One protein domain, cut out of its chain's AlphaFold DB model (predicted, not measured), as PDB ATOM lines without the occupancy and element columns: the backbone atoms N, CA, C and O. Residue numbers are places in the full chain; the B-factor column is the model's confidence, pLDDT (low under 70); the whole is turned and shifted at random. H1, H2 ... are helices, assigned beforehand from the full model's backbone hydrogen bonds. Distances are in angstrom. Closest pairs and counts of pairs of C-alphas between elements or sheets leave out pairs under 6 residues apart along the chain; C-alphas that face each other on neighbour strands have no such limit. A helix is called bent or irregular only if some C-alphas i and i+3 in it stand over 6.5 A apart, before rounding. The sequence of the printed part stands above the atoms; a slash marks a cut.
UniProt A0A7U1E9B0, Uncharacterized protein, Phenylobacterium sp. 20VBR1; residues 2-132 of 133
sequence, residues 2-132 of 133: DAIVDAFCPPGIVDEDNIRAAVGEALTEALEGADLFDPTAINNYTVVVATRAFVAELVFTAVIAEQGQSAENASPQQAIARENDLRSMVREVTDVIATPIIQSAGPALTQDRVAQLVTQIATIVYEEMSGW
ATOM      1  N   ASP A   2     209.270 212.299  75.232       73.12
ATOM      2  CA  ASP A   2     208.040 211.991  74.485       73.12
ATOM      3  C   ASP A   2     207.940 210.550  73.978       73.12
ATOM      4  O   ASP A   2     206.963 209.888  74.280       73.12
ATOM      5  N   ALA A   3     208.982 210.004  73.338       72.44
ATOM      6  CA  ALA A   3     208.954 208.626  72.826       72.44
ATOM      7  C   ALA A   3     208.793 207.542  73.914       72.44
ATOM      8  O   ALA A   3     208.328 206.443  73.630       72.44
ATOM      9  N   ILE A   4     209.200 207.829  75.155       73.31
ATOM     10  CA  ILE A   4     209.026 206.911  76.290       73.31
ATOM     11  C   ILE A   4     207.630 207.077  76.862       73.31
ATOM     12  O   ILE A   4     206.949 206.082  77.077       73.31
ATOM     13  N   VAL A   5     207.180 208.320  77.035       81.19
ATOM     14  CA  VAL A   5     205.798 208.613  77.427       81.19
ATOM     15  C   VAL A   5     204.815 207.996  76.426       81.19
ATOM     16  O   VAL A   5     203.863 207.366  76.854       81.19
ATOM     17  N   ASP A   6     205.088 208.041  75.120       80.94
ATOM     18  CA  ASP A   6     204.288 207.389  74.068       80.94
ATOM     19  C   ASP A   6     204.185 205.870  74.237       80.94
ATOM     20  O   ASP A   6     203.153 205.276  73.931       80.94
ATOM     21  N   ALA A   7     205.247 205.227  74.726       76.62
ATOM     22  CA  ALA A   7     205.240 203.793  74.981       76.62
ATOM     23  C   ALA A   7     204.372 203.424  76.197       76.62
ATOM     24  O   ALA A   7     203.786 202.341  76.217       76.62
ATOM     25  N   PHE A   8     204.276 204.313  77.193       74.25
ATOM     26  CA  PHE A   8     203.397 204.146  78.358       74.25
ATOM     27  C   PHE A   8     201.956 204.596  78.085       74.25
ATOM     28  O   PHE A   8     201.015 204.016  78.625       74.25
ATOM     29  N   CYS A   9     201.779 205.614  77.249       82.38
ATOM     30  CA  CYS A   9     200.525 206.311  77.007       82.38
ATOM     31  C   CYS A   9     200.161 206.218  75.518       82.38
ATOM     32  O   CYS A   9     200.420 207.166  74.767       82.38
ATOM     33  N   PRO A  10     199.581 205.089  75.065       75.75
ATOM     34  CA  PRO A  10     199.102 204.980  73.694       75.75
ATOM     35  C   PRO A  10     198.002 206.024  73.423       75.75
ATOM     36  O   PRO A  10     197.277 206.401  74.345       75.75
ATOM     37  N   PRO A  11     197.843 206.477  72.170       78.38
ATOM     38  CA  PRO A  11     196.862 207.503  71.829       78.38
ATOM     39  C   PRO A  11     195.426 207.030  72.084       78.38
ATOM     40  O   PRO A  11     195.095 205.861  71.851       78.38
ATOM     41  N   GLY A  12     194.558 207.958  72.495       80.38
ATOM     42  CA  GLY A  12     193.136 207.686  72.729       80.38
ATOM     43  C   GLY A  12     192.809 207.147  74.124       80.38
ATOM     44  O   GLY A  12     191.704 206.643  74.335       80.38
ATOM     45  N   ILE A  13     193.746 207.249  75.070       79.38
ATOM     46  CA  ILE A  13     193.459 207.057  76.496       79.38
ATOM     47  C   ILE A  13     192.613 208.221  77.032       79.38
ATOM     48  O   ILE A  13     192.654 209.340  76.521       79.38
ATOM     49  N   VAL A  14     191.810 207.950  78.061       78.25
ATOM     50  CA  VAL A  14     191.020 208.994  78.725       78.25
ATOM     51  C   VAL A  14     191.968 209.963  79.423       78.25
ATOM     52  O   VAL A  14     192.928 209.523  80.040       78.25
ATOM     53  N   ASP A  15     191.678 211.261  79.330       84.19
ATOM     54  CA  ASP A  15     192.467 212.328  79.959       84.19
ATOM     55  C   ASP A  15     193.963 212.296  79.576       84.19
ATOM     56  O   ASP A  15     194.862 212.473  80.398       84.19
ATOM     57  N   GLU A  16     194.216 212.027  78.289       87.31
ATOM     58  CA  GLU A  16     195.543 211.789  77.711       87.31
ATOM     59  C   GLU A  16     196.579 212.854  78.092       87.31
ATOM     60  O   GLU A  16     197.694 212.500  78.471       87.31
ATOM     61  N   ASP A  17     196.217 214.137  78.056       89.62
ATOM     62  CA  ASP A  17     197.134 215.231  78.389       89.62
ATOM     63  C   ASP A  17     197.618 215.153  79.848       89.62
ATOM     64  O   ASP A  17     198.821 215.264  80.110       89.62
ATOM     65  N   ASN A  18     196.707 214.899  80.794       88.50
ATOM     66  CA  ASN A  18     197.035 214.812  82.218       88.50
ATOM     67  C   ASN A  18     197.858 213.560  82.528       88.50
ATOM     68  O   ASN A  18     198.879 213.646  83.215       88.50
ATOM     69  N   ILE A  19     197.472 212.407  81.974       90.25
ATOM     70  CA  ILE A  19     198.201 211.152  82.190       90.25
ATOM     71  C   ILE A  19     199.625 211.255  81.637       90.25
ATOM     72  O   ILE A  19     200.587 210.864  82.302       90.25
ATOM     73  N   ARG A  20     199.787 211.813  80.432       91.19
ATOM     74  CA  ARG A  20     201.107 211.997  79.815       91.19
ATOM     75  C   ARG A  20     201.979 212.952  80.623       91.19
ATOM     76  O   ARG A  20     203.168 212.676  80.791       91.19
ATOM     77  N   ALA A  21     201.402 214.038  81.143       90.25
ATOM     78  CA  ALA A  21     202.111 214.968  82.016       90.25
ATOM     79  C   ALA A  21     202.589 214.279  83.305       90.25
ATOM     80  O   ALA A  21     203.775 214.358  83.623       90.25
ATOM     81  N   ALA A  22     201.715 213.532  83.982       90.06
ATOM     82  CA  ALA A  22     202.045 212.830  85.223       90.06
ATOM     83  C   ALA A  22     203.120 211.746  85.027       90.06
ATOM     84  O   ALA A  22     204.058 211.639  85.819       90.06
ATOM     85  N   VAL A  23     203.029 210.959  83.949       89.81
ATOM     86  CA  VAL A  23     204.056 209.959  83.608       89.81
ATOM     87  C   VAL A  23     205.384 210.638  83.270       89.81
ATOM     88  O   VAL A  23     206.439 210.165  83.693       89.81
ATOM     89  N   GLY A  24     205.352 211.754  82.536       88.50
ATOM     90  CA  GLY A  24     206.541 212.537  82.204       88.50
ATOM     91  C   GLY A  24     207.230 213.137  83.433       88.50
ATOM     92  O   GLY A  24     208.454 213.060  83.541       88.50
ATOM     93  N   GLU A  25     206.461 213.689  84.371       88.88
ATOM     94  CA  GLU A  25     206.965 214.219  85.644       88.88
ATOM     95  C   GLU A  25     207.596 213.103  86.484       88.88
ATOM     96  O   GLU A  25     208.768 213.194  86.843       88.88
ATOM     97  N   ALA A  26     206.888 211.984  86.666       88.81
ATOM     98  CA  ALA A  26     207.391 210.839  87.423       88.81
ATOM     99  C   ALA A  26     208.677 210.241  86.822       88.81
ATOM    100  O   ALA A  26     209.584 209.831  87.550       88.81
ATOM    101  N   LEU A  27     208.782 210.195  85.490       86.12
ATOM    102  CA  LEU A  27     210.008 209.781  84.801       86.12
ATOM    103  C   LEU A  27     211.142 210.788  84.990       86.12
ATOM    104  O   LEU A  27     212.286 210.373  85.151       86.12
ATOM    105  N   THR A  28     210.837 212.085  84.970       85.62
ATOM    106  CA  THR A  28     211.828 213.144  85.200       85.62
ATOM    107  C   THR A  28     212.419 213.027  86.600       85.62
ATOM    108  O   THR A  28     213.639 213.015  86.731       85.62
ATOM    109  N   GLU A  29     211.571 212.849  87.614       85.25
ATOM    110  CA  GLU A  29     211.990 212.630  89.004       85.25
ATOM    111  C   GLU A  29     212.820 211.345  89.155       85.25
ATOM    112  O   GLU A  29     213.890 211.346  89.759       85.25
ATOM    113  N   ALA A  30     212.370 210.233  88.564       84.88
ATOM    114  CA  ALA A  30     213.060 208.943  88.671       84.88
ATOM    115  C   ALA A  30     214.418 208.900  87.955       84.88
ATOM    116  O   ALA A  30     215.243 208.029  88.247       84.88
ATOM    117  N   LEU A  31     214.625 209.796  86.990       80.50
ATOM    118  CA  LEU A  31     215.845 209.926  86.195       80.50
ATOM    119  C   LEU A  31     216.694 211.134  86.617       80.50
ATOM    120  O   LEU A  31     217.643 211.476  85.906       80.50
ATOM    121  N   GLU A  32     216.364 211.787  87.738       73.62
ATOM    122  CA  GLU A  32     217.100 212.949  88.236       73.62
ATOM    123  C   GLU A  32     218.615 212.696  88.317       73.62
ATOM    124  O   GLU A  32     219.087 211.609  88.656       73.62
ATOM    125  N   GLY A  33     219.392 213.748  88.031       62.47
ATOM    126  CA  GLY A  33     220.854 213.742  88.149       62.47
ATOM    127  C   GLY A  33     221.632 213.648  86.832       62.47
ATOM    128  O   GLY A  33     222.860 213.578  86.875       62.47
ATOM    129  N   ALA A  34     220.963 213.689  85.676       56.06
ATOM    130  CA  ALA A  34     221.610 213.729  84.365       56.06
ATOM    131  C   ALA A  34     221.272 215.023  83.597       56.06
ATOM    132  O   ALA A  34     220.107 215.309  83.333       56.06
ATOM    133  N   ASP A  35     222.294 215.776  83.173       59.56
ATOM    134  CA  ASP A  35     222.137 216.972  82.316       59.56
ATOM    135  C   ASP A  35     221.617 216.629  80.902       59.56
ATOM    136  O   ASP A  35     221.196 217.502  80.141       59.56
ATOM    137  N   LEU A  36     221.671 215.346  80.529       63.94
ATOM    138  CA  LEU A  36     221.235 214.794  79.252       63.94
ATOM    139  C   LEU A  36     220.465 213.497  79.494       63.94
ATOM    140  O   LEU A  36     220.909 212.636  80.250       63.94
ATOM    141  N   PHE A  37     219.338 213.334  78.802       67.25
ATOM    142  CA  PHE A  37     218.570 212.094  78.833       67.25
ATOM    143  C   PHE A  37     219.401 210.924  78.273       67.25
ATOM    144  O   PHE A  37     219.800 210.952  77.106       67.25
ATOM    145  N   ASP A  38     219.618 209.888  79.088       70.50
ATOM    146  CA  ASP A  38     220.291 208.647  78.700       70.50
ATOM    147  C   ASP A  38     219.267 207.499  78.591       70.50
ATOM    148  O   ASP A  38     218.751 207.039  79.611       70.50
ATOM    149  N   PRO A  39     218.975 206.979  77.382       67.88
ATOM    150  CA  PRO A  39     218.082 205.834  77.207       67.88
ATOM    151  C   PRO A  39     218.528 204.581  77.971       67.88
ATOM    152  O   PRO A  39     217.700 203.726  78.275       67.88
ATOM    153  N   THR A  40     219.822 204.452  78.277       75.88
ATOM    154  CA  THR A  40     220.365 203.323  79.043       75.88
ATOM    155  C   THR A  40     220.125 203.455  80.549       75.88
ATOM    156  O   THR A  40     220.242 202.464  81.271       75.88
ATOM    157  N   ALA A  41     219.710 204.636  81.021       74.56
ATOM    158  CA  ALA A  41     219.259 204.843  82.394       74.56
ATOM    159  C   ALA A  41     217.861 204.252  82.655       74.56
ATOM    160  O   ALA A  41     217.484 204.062  83.813       74.56
ATOM    161  N   ILE A  42     217.110 203.904  81.599       79.94
ATOM    162  CA  ILE A  42     215.831 203.202  81.726       79.94
ATOM    163  C   ILE A  42     216.083 201.787  82.246       79.94
ATOM    164  O   ILE A  42     216.641 200.922  81.574       79.94
ATOM    165  N   ASN A  43     215.640 201.557  83.473       82.31
ATOM    166  CA  ASN A  43     215.781 200.305  84.198       82.31
ATOM    167  C   ASN A  43     214.443 199.905  84.848       82.31
ATOM    168  O   ASN A  43     213.454 200.640  84.792       82.31
ATOM    169  N   ASN A  44     214.412 198.747  85.512       82.31
ATOM    170  CA  ASN A  44     213.196 198.240  86.157       82.31
ATOM    171  C   ASN A  44     212.580 199.238  87.151       82.31
ATOM    172  O   ASN A  44     211.361 199.299  87.263       82.31
ATOM    173  N   TYR A  45     213.396 200.035  87.845       85.38
ATOM    174  CA  TYR A  45     212.901 201.048  88.775       85.38
ATOM    175  C   TYR A  45     212.140 202.160  88.041       85.38
ATOM    176  O   TYR A  45     211.001 202.451  88.396       85.38
ATOM    177  N   THR A  46     212.704 202.705  86.961       84.69
ATOM    178  CA  THR A  46     212.037 203.751  86.159       84.69
ATOM    179  C   THR A  46     210.735 203.255  85.522       84.69
ATOM    180  O   THR A  46     209.752 203.989  85.472       84.69
ATOM    181  N   VAL A  47     210.686 201.976  85.120       83.69
ATOM    182  CA  VAL A  47     209.468 201.339  84.596       83.69
ATOM    183  C   VAL A  47     208.407 201.206  85.685       83.69
ATOM    184  O   VAL A  47     207.237 201.494  85.430       83.69
ATOM    185  N   VAL A  48     208.793 200.807  86.901       87.88
ATOM    186  CA  VAL A  48     207.871 200.730  88.045       87.88
ATOM    187  C   VAL A  48     207.295 202.109  88.363       87.88
ATOM    188  O   VAL A  48     206.080 202.227  88.501       87.88
ATOM    189  N   VAL A  49     208.134 203.147  88.420       88.88
ATOM    190  CA  VAL A  49     207.688 204.519  88.714       88.88
ATOM    191  C   VAL A  49     206.708 205.029  87.655       88.88
ATOM    192  O   VAL A  49     205.623 205.486  88.010       88.88
ATOM    193  N   ALA A  50     207.041 204.884  86.370       88.12
ATOM    194  CA  ALA A  50     206.172 205.309  85.275       88.12
ATOM    195  C   ALA A  50     204.839 204.544  85.256       88.12
ATOM    196  O   ALA A  50     203.776 205.148  85.135       88.12
ATOM    197  N   THR A  51     204.880 203.221  85.448       88.50
ATOM    198  CA  THR A  51     203.669 202.384  85.493       88.50
ATOM    199  C   THR A  51     202.790 202.747  86.690       88.50
ATOM    200  O   THR A  51     201.570 202.802  86.561       88.50
ATOM    201  N   ARG A  52     203.390 203.030  87.852       92.25
ATOM    202  CA  ARG A  52     202.664 203.468  89.050       92.25
ATOM    203  C   ARG A  52     201.978 204.814  88.825       92.25
ATOM    204  O   ARG A  52     200.808 204.943  89.168       92.25
ATOM    205  N   ALA A  53     202.678 205.785  88.235       92.06
ATOM    206  CA  ALA A  53     202.106 207.091  87.905       92.06
ATOM    207  C   ALA A  53     200.930 206.956  86.928       92.06
ATOM    208  O   ALA A  53     199.857 207.499  87.171       92.06
ATOM    209  N   PHE A  54     201.096 206.141  85.885       91.00
ATOM    210  CA  PHE A  54     200.036 205.842  84.925       91.00
ATOM    211  C   PHE A  54     198.791 205.229  85.591       91.00
ATOM    212  O   PHE A  54     197.674 205.691  85.365       91.00
ATOM    213  N   VAL A  55     198.967 204.211  86.443       92.25
ATOM    214  CA  VAL A  55     197.853 203.569  87.165       92.25
ATOM    215  C   VAL A  55     197.169 204.544  88.124       92.25
ATOM    216  O   VAL A  55     195.941 204.548  88.189       92.25
ATOM    217  N   ALA A  56     197.932 205.376  88.838       94.50
ATOM    218  CA  ALA A  56     197.379 206.351  89.774       94.50
ATOM    219  C   ALA A  56     196.459 207.358  89.069       94.50
ATOM    220  O   ALA A  56     195.355 207.605  89.548       94.50
ATOM    221  N   GLU A  57     196.859 207.885  87.909       93.38
ATOM    222  CA  GLU A  57     196.004 208.815  87.162       93.38
ATOM    223  C   GLU A  57     194.755 208.125  86.595       93.38
ATOM    224  O   GLU A  57     193.660 208.665  86.713       93.38
ATOM    225  N   LEU A  58     194.866 206.890  86.086       91.44
ATOM    226  CA  LEU A  58     193.686 206.126  85.655       91.44
ATOM    227  C   LEU A  58     192.675 205.915  86.791       91.44
ATOM    228  O   LEU A  58     191.467 206.023  86.574       91.44
ATOM    229  N   VAL A  59     193.161 205.615  87.999       92.50
ATOM    230  CA  VAL A  59     192.315 205.483  89.194       92.50
ATOM    231  C   VAL A  59     191.677 206.821  89.540       92.50
ATOM    232  O   VAL A  59     190.473 206.875  89.771       92.50
ATOM    233  N   PHE A  60     192.454 207.902  89.553       91.94
ATOM    234  CA  PHE A  60     191.947 209.232  89.873       91.94
ATOM    235  C   PHE A  60     190.840 209.668  88.904       91.94
ATOM    236  O   PHE A  60     189.768 210.090  89.345       91.94
ATOM    237  N   THR A  61     191.045 209.486  87.597       89.31
ATOM    238  CA  THR A  61     190.027 209.753  86.573       89.31
ATOM    239  C   THR A  61     188.768 208.911  86.791       89.31
ATOM    240  O   THR A  61     187.661 209.442  86.691       89.31
ATOM    241  N   ALA A  62     188.912 207.620  87.118       87.75
ATOM    242  CA  ALA A  62     187.772 206.750  87.407       87.75
ATOM    243  C   ALA A  62     186.980 207.239  88.633       87.75
ATOM    244  O   ALA A  62     185.756 207.352  88.563       87.75
ATOM    245  N   VAL A  63     187.685 207.613  89.706       87.94
ATOM    246  CA  VAL A  63     187.086 208.099  90.957       87.94
ATOM    247  C   VAL A  63     186.340 209.414  90.770       87.94
ATOM    248  O   VAL A  63     185.196 209.548  91.211       87.94
ATOM    249  N   ILE A  64     186.940 210.385  90.078       85.38
ATOM    250  CA  ILE A  64     186.288 211.678  89.831       85.38
ATOM    251  C   ILE A  64     185.081 211.544  88.897       85.38
ATOM    252  O   ILE A  64     184.074 212.223  89.110       85.38
ATOM    253  N   ALA A  65     185.140 210.660  87.897       80.75
ATOM    254  CA  ALA A  65     184.012 210.429  86.995       80.75
ATOM    255  C   ALA A  65     182.766 209.906  87.735       80.75
ATOM    256  O   ALA A  65     181.647 210.314  87.417       80.75
ATOM    257  N   GLU A  66     182.945 209.050  88.743       73.50
ATOM    258  CA  GLU A  66     181.846 208.524  89.569       73.50
ATOM    259  C   GLU A  66     181.399 209.507  90.669       73.50
ATOM    260  O   GLU A  66     180.225 209.533  91.036       73.50
ATOM    261  N   GLN A  67     182.286 210.398  91.126       68.94
ATOM    262  CA  GLN A  67     182.001 211.480  92.086       68.94
ATOM    263  C   GLN A  67     181.178 212.649  91.516       68.94
ATOM    264  O   GLN A  67     180.916 213.608  92.250       68.94
ATOM    265  N   GLY A  68     180.754 212.596  90.245       55.75
ATOM    266  CA  GLY A  68     180.172 213.698  89.456       55.75
ATOM    267  C   GLY A  68     178.932 214.426  90.011       55.75
ATOM    268  O   GLY A  68     178.335 215.218  89.288       55.75
ATOM    269  N   GLN A  69     178.529 214.190  91.262       50.56
ATOM    270  CA  GLN A  69     177.404 214.844  91.940       50.56
ATOM    271  C   GLN A  69     177.711 215.360  93.366       50.56
ATOM    272  O   GLN A  69     176.883 216.071  93.928       50.56
ATOM    273  N   SER A  70     178.882 215.088  93.964       54.25
ATOM    274  CA  SER A  70     179.144 215.425  95.387       54.25
ATOM    275  C   SER A  70     179.811 216.796  95.628       54.25
ATOM    276  O   SER A  70     180.042 217.211  96.767       54.25
ATOM    277  N   ALA A  71     180.117 217.538  94.559       53.88
ATOM    278  CA  ALA A  71     180.835 218.815  94.630       53.88
ATOM    279  C   ALA A  71     179.934 220.067  94.627       53.88
ATOM    280  O   ALA A  71     180.457 221.176  94.734       53.88
ATOM    281  N   GLU A  72     178.605 219.926  94.540       57.25
ATOM    282  CA  GLU A  72     177.695 221.034  94.185       57.25
ATOM    283  C   GLU A  72     177.643 222.224  95.168       57.25
ATOM    284  O   GLU A  72     176.991 223.220  94.876       57.25
ATOM    285  N   ASN A  73     178.357 222.200  96.300       64.25
ATOM    286  CA  ASN A  73     178.325 223.284  97.293       64.25
ATOM    287  C   ASN A  73     179.697 223.679  97.884       64.25
ATOM    288  O   ASN A  73     179.743 224.368  98.905       64.25
ATOM    289  N   ALA A  74     180.820 223.259  97.291       73.00
ATOM    290  CA  ALA A  74     182.155 223.623  97.784       73.00
ATOM    291  C   ALA A  74     182.636 224.968  97.209       73.00
ATOM    292  O   ALA A  74     182.445 225.259  96.027       73.00
ATOM    293  N   SER A  75     183.311 225.789  98.021       84.25
ATOM    294  CA  SER A  75     184.034 226.950  97.488       84.25
ATOM    295  C   SER A  75     185.188 226.492  96.580       84.25
ATOM    296  O   SER A  75     185.698 225.386  96.764       84.25
ATOM    297  N   PRO A  76     185.684 227.331  95.649       83.56
ATOM    298  CA  PRO A  76     186.805 226.954  94.784       83.56
ATOM    299  C   PRO A  76     188.038 226.462  95.559       83.56
ATOM    300  O   PRO A  76     188.685 225.502  95.160       83.56
ATOM    301  N   GLN A  77     188.335 227.074  96.707       85.56
ATOM    302  CA  GLN A  77     189.454 226.667  97.563       85.56
ATOM    303  C   GLN A  77     189.217 225.299  98.216       85.56
ATOM    304  O   GLN A  77     190.141 224.498  98.314       85.56
ATOM    305  N   GLN A  78     187.982 225.019  98.638       82.81
ATOM    306  CA  GLN A  78     187.609 223.723  99.209       82.81
ATOM    307  C   GLN A  78     187.609 222.619  98.150       82.81
ATOM    308  O   GLN A  78     188.018 221.503  98.448       82.81
ATOM    309  N   ALA A  79     187.187 222.929  96.922       82.56
ATOM    310  CA  ALA A  79     187.249 221.999  95.801       82.56
ATOM    311  C   ALA A  79     188.703 221.615  95.480       82.56
ATOM    312  O   ALA A  79     189.008 220.431  95.401       82.56
ATOM    313  N   ILE A  80     189.609 222.599  95.406       85.31
ATOM    314  CA  ILE A  80     191.045 222.357  95.189       85.31
ATOM    315  C   ILE A  80     191.648 221.519  96.322       85.31
ATOM    316  O   ILE A  80     192.393 220.580  96.058       85.31
ATOM    317  N   ALA A  81     191.338 221.843  97.582       85.94
ATOM    318  CA  ALA A  81     191.845 221.084  98.725       85.94
ATOM    319  C   ALA A  81     191.394 219.616  98.667       85.94
ATOM    320  O   ALA A  81     192.233 218.724  98.720       85.94
ATOM    321  N   ARG A  82     190.096 219.371  98.441       84.50
ATOM    322  CA  ARG A  82     189.547 218.013  98.296       84.50
ATOM    323  C   ARG A  82     190.174 217.245  97.138       84.50
ATOM    324  O   ARG A  82     190.444 216.059  97.279       84.50
ATOM    325  N   GLU A  83     190.404 217.903  96.004       87.75
ATOM    326  CA  GLU A  83     191.058 217.280  94.853       87.75
ATOM    327  C   GLU A  83     192.496 216.858  95.183       87.75
ATOM    328  O   GLU A  83     192.905 215.746  94.852       87.75
ATOM    329  N   ASN A  84     193.255 217.714  95.871       90.12
ATOM    330  CA  ASN A  84     194.626 217.410  96.284       90.12
ATOM    331  C   ASN A  84     194.689 216.286  97.325       90.12
ATOM    332  O   ASN A  84     195.560 215.416  97.227       90.12
ATOM    333  N   ASP A  85     193.766 216.280  98.286       90.00
ATOM    334  CA  ASP A  85     193.652 215.213  99.282       90.00
ATOM    335  C   ASP A  85     193.328 213.880  98.592       90.00
ATOM    336  O   ASP A  85     193.986 212.867  98.843       90.00
ATOM    337  N   LEU A  86     192.390 213.894  97.637       90.69
ATOM    338  CA  LEU A  86     192.048 212.723  96.836       90.69
ATOM    339  C   LEU A  86     193.232 212.236  95.989       90.69
ATOM    340  O   LEU A  86     193.531 211.043  95.991       90.69
ATOM    341  N   ARG A  87     193.943 213.135  95.296       91.75
ATOM    342  CA  ARG A  87     195.152 212.771  94.536       91.75
ATOM    343  C   ARG A  87     196.204 212.126  95.432       91.75
ATOM    344  O   ARG A  87     196.829 211.147  95.027       91.75
ATOM    345  N   SER A  88     196.398 212.656  96.637       93.00
ATOM    346  CA  SER A  88     197.370 212.120  97.598       93.00
ATOM    347  C   SER A  88     196.979 210.714  98.048       93.00
ATOM    348  O   SER A  88     197.789 209.796  97.939       93.00
ATOM    349  N   MET A  89     195.714 210.512  98.423       93.12
ATOM    350  CA  MET A  89     195.183 209.193  98.780       93.12
ATOM    351  C   MET A  89     195.324 208.184  97.635       93.12
ATOM    352  O   MET A  89     195.827 207.081  97.843       93.12
ATOM    353  N   VAL A  90     194.926 208.554  96.414       94.38
ATOM    354  CA  VAL A  90     195.052 207.674  95.243       94.38
ATOM    355  C   VAL A  90     196.509 207.259  95.033       94.38
ATOM    356  O   VAL A  90     196.774 206.079  94.794       94.38
ATOM    357  N   ARG A  91     197.461 208.191  95.159       94.00
ATOM    358  CA  ARG A  91     198.897 207.898  95.037       94.00
ATOM    359  C   ARG A  91     199.381 206.941  96.124       94.00
ATOM    360  O   ARG A  91     200.075 205.982  95.795       94.00
ATOM    361  N   GLU A  92     198.993 207.159  97.378       94.50
ATOM    362  CA  GLU A  92     199.374 206.301  98.508       94.50
ATOM    363  C   GLU A  92     198.829 204.875  98.356       94.50
ATOM    364  O   GLU A  92     199.588 203.906  98.418       94.50
ATOM    365  N   VAL A  93     197.529 204.732  98.078       94.44
ATOM    366  CA  VAL A  93     196.894 203.417  97.889       94.44
ATOM    367  C   VAL A  93     197.485 202.708  96.667       94.44
ATOM    368  O   VAL A  93     197.790 201.512  96.723       94.44
ATOM    369  N   THR A  94     197.707 203.441  95.570       94.31
ATOM    370  CA  THR A  94     198.354 202.890  94.373       94.31
ATOM    371  C   THR A  94     199.764 202.404  94.684       94.31
ATOM    372  O   THR A  94     200.128 201.317  94.246       94.31
ATOM    373  N   ASP A  95     200.558 203.152  95.451       92.94
ATOM    374  CA  ASP A  95     201.916 202.733  95.801       92.94
ATOM    375  C   ASP A  95     201.925 201.443  96.627       92.94
ATOM    376  O   ASP A  95     202.664 200.510  96.313       92.94
ATOM    377  N   VAL A  96     201.043 201.339  97.623       93.88
ATOM    378  CA  VAL A  96     200.937 200.145  98.476       93.88
ATOM    379  C   VAL A  96     200.543 198.903  97.671       93.88
ATOM    380  O   VAL A  96     201.099 197.821  97.882       93.88
ATOM    381  N   ILE A  97     199.591 199.037  96.746       92.12
ATOM    382  CA  ILE A  97     199.004 197.892  96.035       92.12
ATOM    383  C   ILE A  97     199.780 197.556  94.762       92.12
ATOM    384  O   ILE A  97     200.114 196.394  94.515       92.12
ATOM    385  N   ALA A  98     200.047 198.557  93.927       90.12
ATOM    386  CA  ALA A  98     200.573 198.346  92.587       90.12
ATOM    387  C   ALA A  98     202.069 198.024  92.607       90.12
ATOM    388  O   ALA A  98     202.499 197.161  91.842       90.12
ATOM    389  N   THR A  99     202.863 198.637  93.491       90.06
ATOM    390  CA  THR A  99     204.324 198.450  93.530       90.06
ATOM    391  C   THR A  99     204.759 196.978  93.617       90.06
ATOM    392  O   THR A  99     205.498 196.546  92.728       90.06
ATOM    393  N   PRO A 100     204.300 196.150  94.579       89.81
ATOM    394  CA  PRO A 100     204.716 194.742  94.644       89.81
ATOM    395  C   PRO A 100     204.248 193.919  93.431       89.81
ATOM    396  O   PRO A 100     204.918 192.972  93.010       89.81
ATOM    397  N   ILE A 101     203.110 194.277  92.833       88.19
ATOM    398  CA  ILE A 101     202.558 193.583  91.664       88.19
ATOM    399  C   ILE A 101     203.362 193.931  90.412       88.19
ATOM    400  O   ILE A 101     203.747 193.033  89.667       88.19
ATOM    401  N   ILE A 102     203.678 195.209  90.203       88.19
ATOM    402  CA  ILE A 102     204.491 195.663  89.071       88.19
ATOM    403  C   ILE A 102     205.918 195.115  89.198       88.19
ATOM    404  O   ILE A 102     206.473 194.631  88.216       88.19
ATOM    405  N   GLN A 103     206.499 195.106  90.403       88.00
ATOM    406  CA  GLN A 103     207.836 194.548  90.638       88.00
ATOM    407  C   GLN A 103     207.914 193.036  90.383       88.00
ATOM    408  O   GLN A 103     208.934 192.557  89.888       88.00
ATOM    409  N   SER A 104     206.862 192.279  90.712       85.06
ATOM    410  CA  SER A 104     206.835 190.820  90.521       85.06
ATOM    411  C   SER A 104     206.435 190.396  89.107       85.06
ATOM    412  O   SER A 104     206.962 189.407  88.599       85.06
ATOM    413  N   ALA A 105     205.527 191.129  88.459       78.06
ATOM    414  CA  ALA A 105     205.053 190.822  87.111       78.06
ATOM    415  C   ALA A 105     205.939 191.429  86.010       78.06
ATOM    416  O   ALA A 105     206.055 190.842  84.933       78.06
ATOM    417  N   GLY A 106     206.578 192.576  86.265       70.06
ATOM    418  CA  GLY A 106     207.468 193.272  85.334       70.06
ATOM    419  C   GLY A 106     206.919 193.326  83.896       70.06
ATOM    420  O   GLY A 106     205.786 193.763  83.695       70.06
ATOM    421  N   PRO A 107     207.669 192.853  82.881       64.56
ATOM    422  CA  PRO A 107     207.253 192.889  81.473       64.56
ATOM    423  C   PRO A 107     206.076 191.959  81.124       64.56
ATOM    424  O   PRO A 107     205.595 191.993  79.995       64.56
ATOM    425  N   ALA A 108     205.609 191.118  82.053       73.88
ATOM    426  CA  ALA A 108     204.447 190.251  81.854       73.88
ATOM    427  C   ALA A 108     203.118 190.917  82.265       73.88
ATOM    428  O   ALA A 108     202.077 190.255  82.258       73.88
ATOM    429  N   LEU A 109     203.133 192.200  82.646       79.88
ATOM    430  CA  LEU A 109     201.922 192.938  82.992       79.88
ATOM    431  C   LEU A 109     201.041 193.111  81.742       79.88
ATOM    432  O   LEU A 109     201.399 193.812  80.798       79.88
ATOM    433  N   THR A 110     199.887 192.446  81.720       84.19
ATOM    434  CA  THR A 110     198.924 192.552  80.617       84.19
ATOM    435  C   THR A 110     197.978 193.731  80.823       84.19
ATOM    436  O   THR A 110     197.759 194.179  81.950       84.19
ATOM    437  N   GLN A 111     197.346 194.192  79.742       82.81
ATOM    438  CA  GLN A 111     196.309 195.223  79.813       82.81
ATOM    439  C   GLN A 111     195.158 194.822  80.751       82.81
ATOM    440  O   GLN A 111     194.740 195.625  81.580       82.81
ATOM    441  N   ASP A 112     194.708 193.564  80.697       86.25
ATOM    442  CA  ASP A 112     193.681 193.042  81.610       86.25
ATOM    443  C   ASP A 112     194.122 193.126  83.073       86.25
ATOM    444  O   ASP A 112     193.321 193.431  83.957       86.25
ATOM    445  N   ARG A 113     195.410 192.879  83.346       87.38
ATOM    446  CA  ARG A 113     195.939 192.969  84.706       87.38
ATOM    447  C   ARG A 113     195.999 194.413  85.193       87.38
ATOM    448  O   ARG A 113     195.687 194.655  86.356       87.38
ATOM    449  N   VAL A 114     196.352 195.354  84.318       87.31
ATOM    450  CA  VAL A 114     196.293 196.795  84.613       87.31
ATOM    451  C   VAL A 114     194.854 197.226  84.892       87.31
ATOM    452  O   VAL A 114     194.610 197.878  85.901       87.31
ATOM    453  N   ALA A 115     193.886 196.805  84.076       87.19
ATOM    454  CA  ALA A 115     192.475 197.120  84.304       87.19
ATOM    455  C   ALA A 115     191.978 196.585  85.660       87.19
ATOM    456  O   ALA A 115     191.343 197.313  86.418       87.19
ATOM    457  N   GLN A 116     192.336 195.344  86.014       89.88
ATOM    458  CA  GLN A 116     192.018 194.767  87.326       89.88
ATOM    459  C   GLN A 116     192.648 195.546  88.485       89.88
ATOM    460  O   GLN A 116     191.995 195.730  89.509       89.88
ATOM    461  N   LEU A 117     193.901 195.993  88.334       91.06
ATOM    462  CA  LEU A 117     194.573 196.836  89.326       91.06
ATOM    463  C   LEU A 117     193.824 198.153  89.521       91.06
ATOM    464  O   LEU A 117     193.538 198.514  90.657       91.06
ATOM    465  N   VAL A 118     193.465 198.830  88.428       91.00
ATOM    466  CA  VAL A 118     192.712 200.091  88.478       91.00
ATOM    467  C   VAL A 118     191.381 199.891  89.198       91.00
ATOM    468  O   VAL A 118     191.085 200.635  90.128       91.00
ATOM    469  N   THR A 119     190.609 198.856  88.846       91.69
ATOM    470  CA  THR A 119     189.343 198.553  89.534       91.69
ATOM    471  C   THR A 119     189.553 198.274  91.021       91.69
ATOM    472  O   THR A 119     188.838 198.834  91.845       91.69
ATOM    473  N   GLN A 120     190.540 197.449  91.379       93.38
ATOM    474  CA  GLN A 120     190.828 197.109  92.774       93.38
ATOM    475  C   GLN A 120     191.209 198.343  93.602       93.38
ATOM    476  O   GLN A 120     190.700 198.522  94.707       93.38
ATOM    477  N   ILE A 121     192.105 199.181  93.078       94.44
ATOM    478  CA  ILE A 121     192.561 200.395  93.763       94.44
ATOM    479  C   ILE A 121     191.402 201.388  93.881       94.44
ATOM    480  O   ILE A 121     191.190 201.922  94.963       94.44
ATOM    481  N   ALA A 122     190.617 201.590  92.817       92.31
ATOM    482  CA  ALA A 122     189.448 202.467  92.853       92.31
ATOM    483  C   ALA A 122     188.438 202.024  93.922       92.31
ATOM    484  O   ALA A 122     187.987 202.855  94.701       92.31
ATOM    485  N   THR A 123     188.143 200.719  94.030       92.19
ATOM    486  CA  THR A 123     187.281 200.182  95.100       92.19
ATOM    487  C   THR A 123     187.794 200.552  96.490       92.19
ATOM    488  O   THR A 123     187.018 201.037  97.306       92.19
ATOM    489  N   ILE A 124     189.092 200.385  96.747       92.62
ATOM    490  CA  ILE A 124     189.683 200.707  98.055       92.62
ATOM    491  C   ILE A 124     189.653 202.214  98.315       92.62
ATOM    492  O   ILE A 124     189.297 202.635  99.408       92.62
ATOM    493  N   VAL A 125     189.959 203.038  97.310       91.50
ATOM    494  CA  VAL A 125     189.847 204.497  97.432       91.50
ATOM    495  C   VAL A 125     188.410 204.898  97.775       91.50
ATOM    496  O   VAL A 125     188.219 205.716  98.665       91.50
ATOM    497  N   TYR A 126     187.392 204.297  97.153       89.44
ATOM    498  CA  TYR A 126     185.998 204.567  97.519       89.44
ATOM    499  C   TYR A 126     185.657 204.154  98.949       89.44
ATOM    500  O   TYR A 126     184.955 204.894  99.639       89.44
ATOM    501  N   GLU A 127     186.135 202.993  99.398       88.75
ATOM    502  CA  GLU A 127     185.952 202.538 100.779       88.75
ATOM    503  C   GLU A 127     186.578 203.531 101.770       88.75
ATOM    504  O   GLU A 127     185.907 203.960 102.708       88.75
ATOM    505  N   GLU A 128     187.808 203.979 101.519       87.50
ATOM    506  CA  GLU A 128     188.488 204.988 102.342       87.50
ATOM    507  C   GLU A 128     187.757 206.343 102.319       87.50
ATOM    508  O   GLU A 128     187.528 206.951 103.366       87.50
ATOM    509  N   MET A 129     187.312 206.794 101.140       84.38
ATOM    510  CA  MET A 129     186.534 208.029 100.986       84.38
ATOM    511  C   MET A 129     185.184 207.973 101.705       84.38
ATOM    512  O   MET A 129     184.713 209.001 102.184       84.38
ATOM    513  N   SER A 130     184.547 206.802 101.802       80.81
ATOM    514  CA  SER A 130     183.286 206.656 102.543       80.81
ATOM    515  C   SER A 130     183.447 206.928 104.044       80.81
ATOM    516  O   SER A 130     182.483 207.274 104.718       80.81
ATOM    517  N   GLY A 131     184.676 206.836 104.567       73.94
ATOM    518  CA  GLY A 131     185.015 207.224 105.934       73.94
ATOM    519  C   GLY A 131     185.231 208.728 106.137       73.94
ATOM    520  O   GLY A 131     185.495 209.140 107.263       73.94
ATOM    521  N   TRP A 132     185.160 209.544 105.078       70.62
ATOM    522  CA  TRP A 132     185.311 211.006 105.148       70.62
ATOM    523  C   TRP A 132     183.998 211.745 105.475       70.62
ATOM    524  O   TRP A 132     183.991 212.979 105.477       70.62
TER     525      TRP A 132
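This is residues 2 to 132 of the 133 residues of an uncharacterized protein of Phenylobacterium sp. 20VBR1 (UniProt A0A7U1E9B0). The longest helix, H4, crosses the middle helix, H3, as a slanting X, and near its far end it kinks before the chain folds back through H5, which crosses H3 as well. H2 packs on the side of H3 opposite to H5, and the short H1 sits across H2, packing on its residues 20 to 24. The printed part has 131 residues, with five named helices in the order H1, H2, H3, H4, H5 and no named strand; the class is all helix, and the packing is mostly crossed. The whole is compact, with a radius of gyration of the C-alphas of 15.7 A, yet elongated in outline, spanning 50 by 30 by 27 A.

H4, residues 76 to 108, touches H3, residues 44 to 66, at a steep tilt of 45 degrees, opposite ways; their closest C-alphas, those of Ala 56 and Arg 91, are 5.7 A apart. H4 has a kink of 62 degrees near residue 102, and it is irregular, with C-alphas 104 and 107 9.3 A apart. With residues 89 to 98 alone it touches H5, residues 111 to 130, at a steep tilt of 39 degrees, opposite ways, closest at the C-alphas of Thr 94 and Ile 121, 6.3 A apart. H3 is the hub, touching the four other helices. With residues 55 to 63 alone it touches H5 at a steep tilt of 56 degrees, the same way, closest at the C-alphas of Val 59 and Val 118, 5.5 A apart. H2, residues 16 to 30, touches H3 at a shallow tilt of 33 degrees, only just short of steep, opposite ways; their closest C-alphas, those of Val 23 and Ala 50, are 5.4 A apart. H2 and H3, H3 and H4, and H4 and H5 are helical hairpins. H1, residues 2 to 8, touches H2 about perpendicular, at 78 degrees, closest at the C-alphas of Val 5 and Gly 24, 6.2 A apart. H1 and H3 only just touch, with 3 pairs of C-alphas within 8 A. H1 and H2 are each apart from H4 and H5. In H1, H2, H3 and H5 every O i to N i+4 pair is within hydrogen-bond range; in H4, 25 of 29 are.

H4 measures 42.7 A from first to last C-alpha, starting at C-alpha 76 (186.805, 226.954, 94.784). H3 measures 33.2 A, H5 28.6 A, H2 20.9 A and H1 9.9 A. H1 begins at C-alpha 2 (208.040, 211.991, 74.485), and H5 ends at C-alpha 130 (183.286, 206.656, 102.543).

The two C-alphas farthest apart, those of Thr 40 and Asn 73, are 50.0 A apart. The printed part has no cut. The link from H2 to H3 is long, with 13 residues, and the link from H4 to H5 is tight. The mean pLDDT of the printed part is 83.1; residues 33 to 37, 39, 67 to 73 and 107 are under 70.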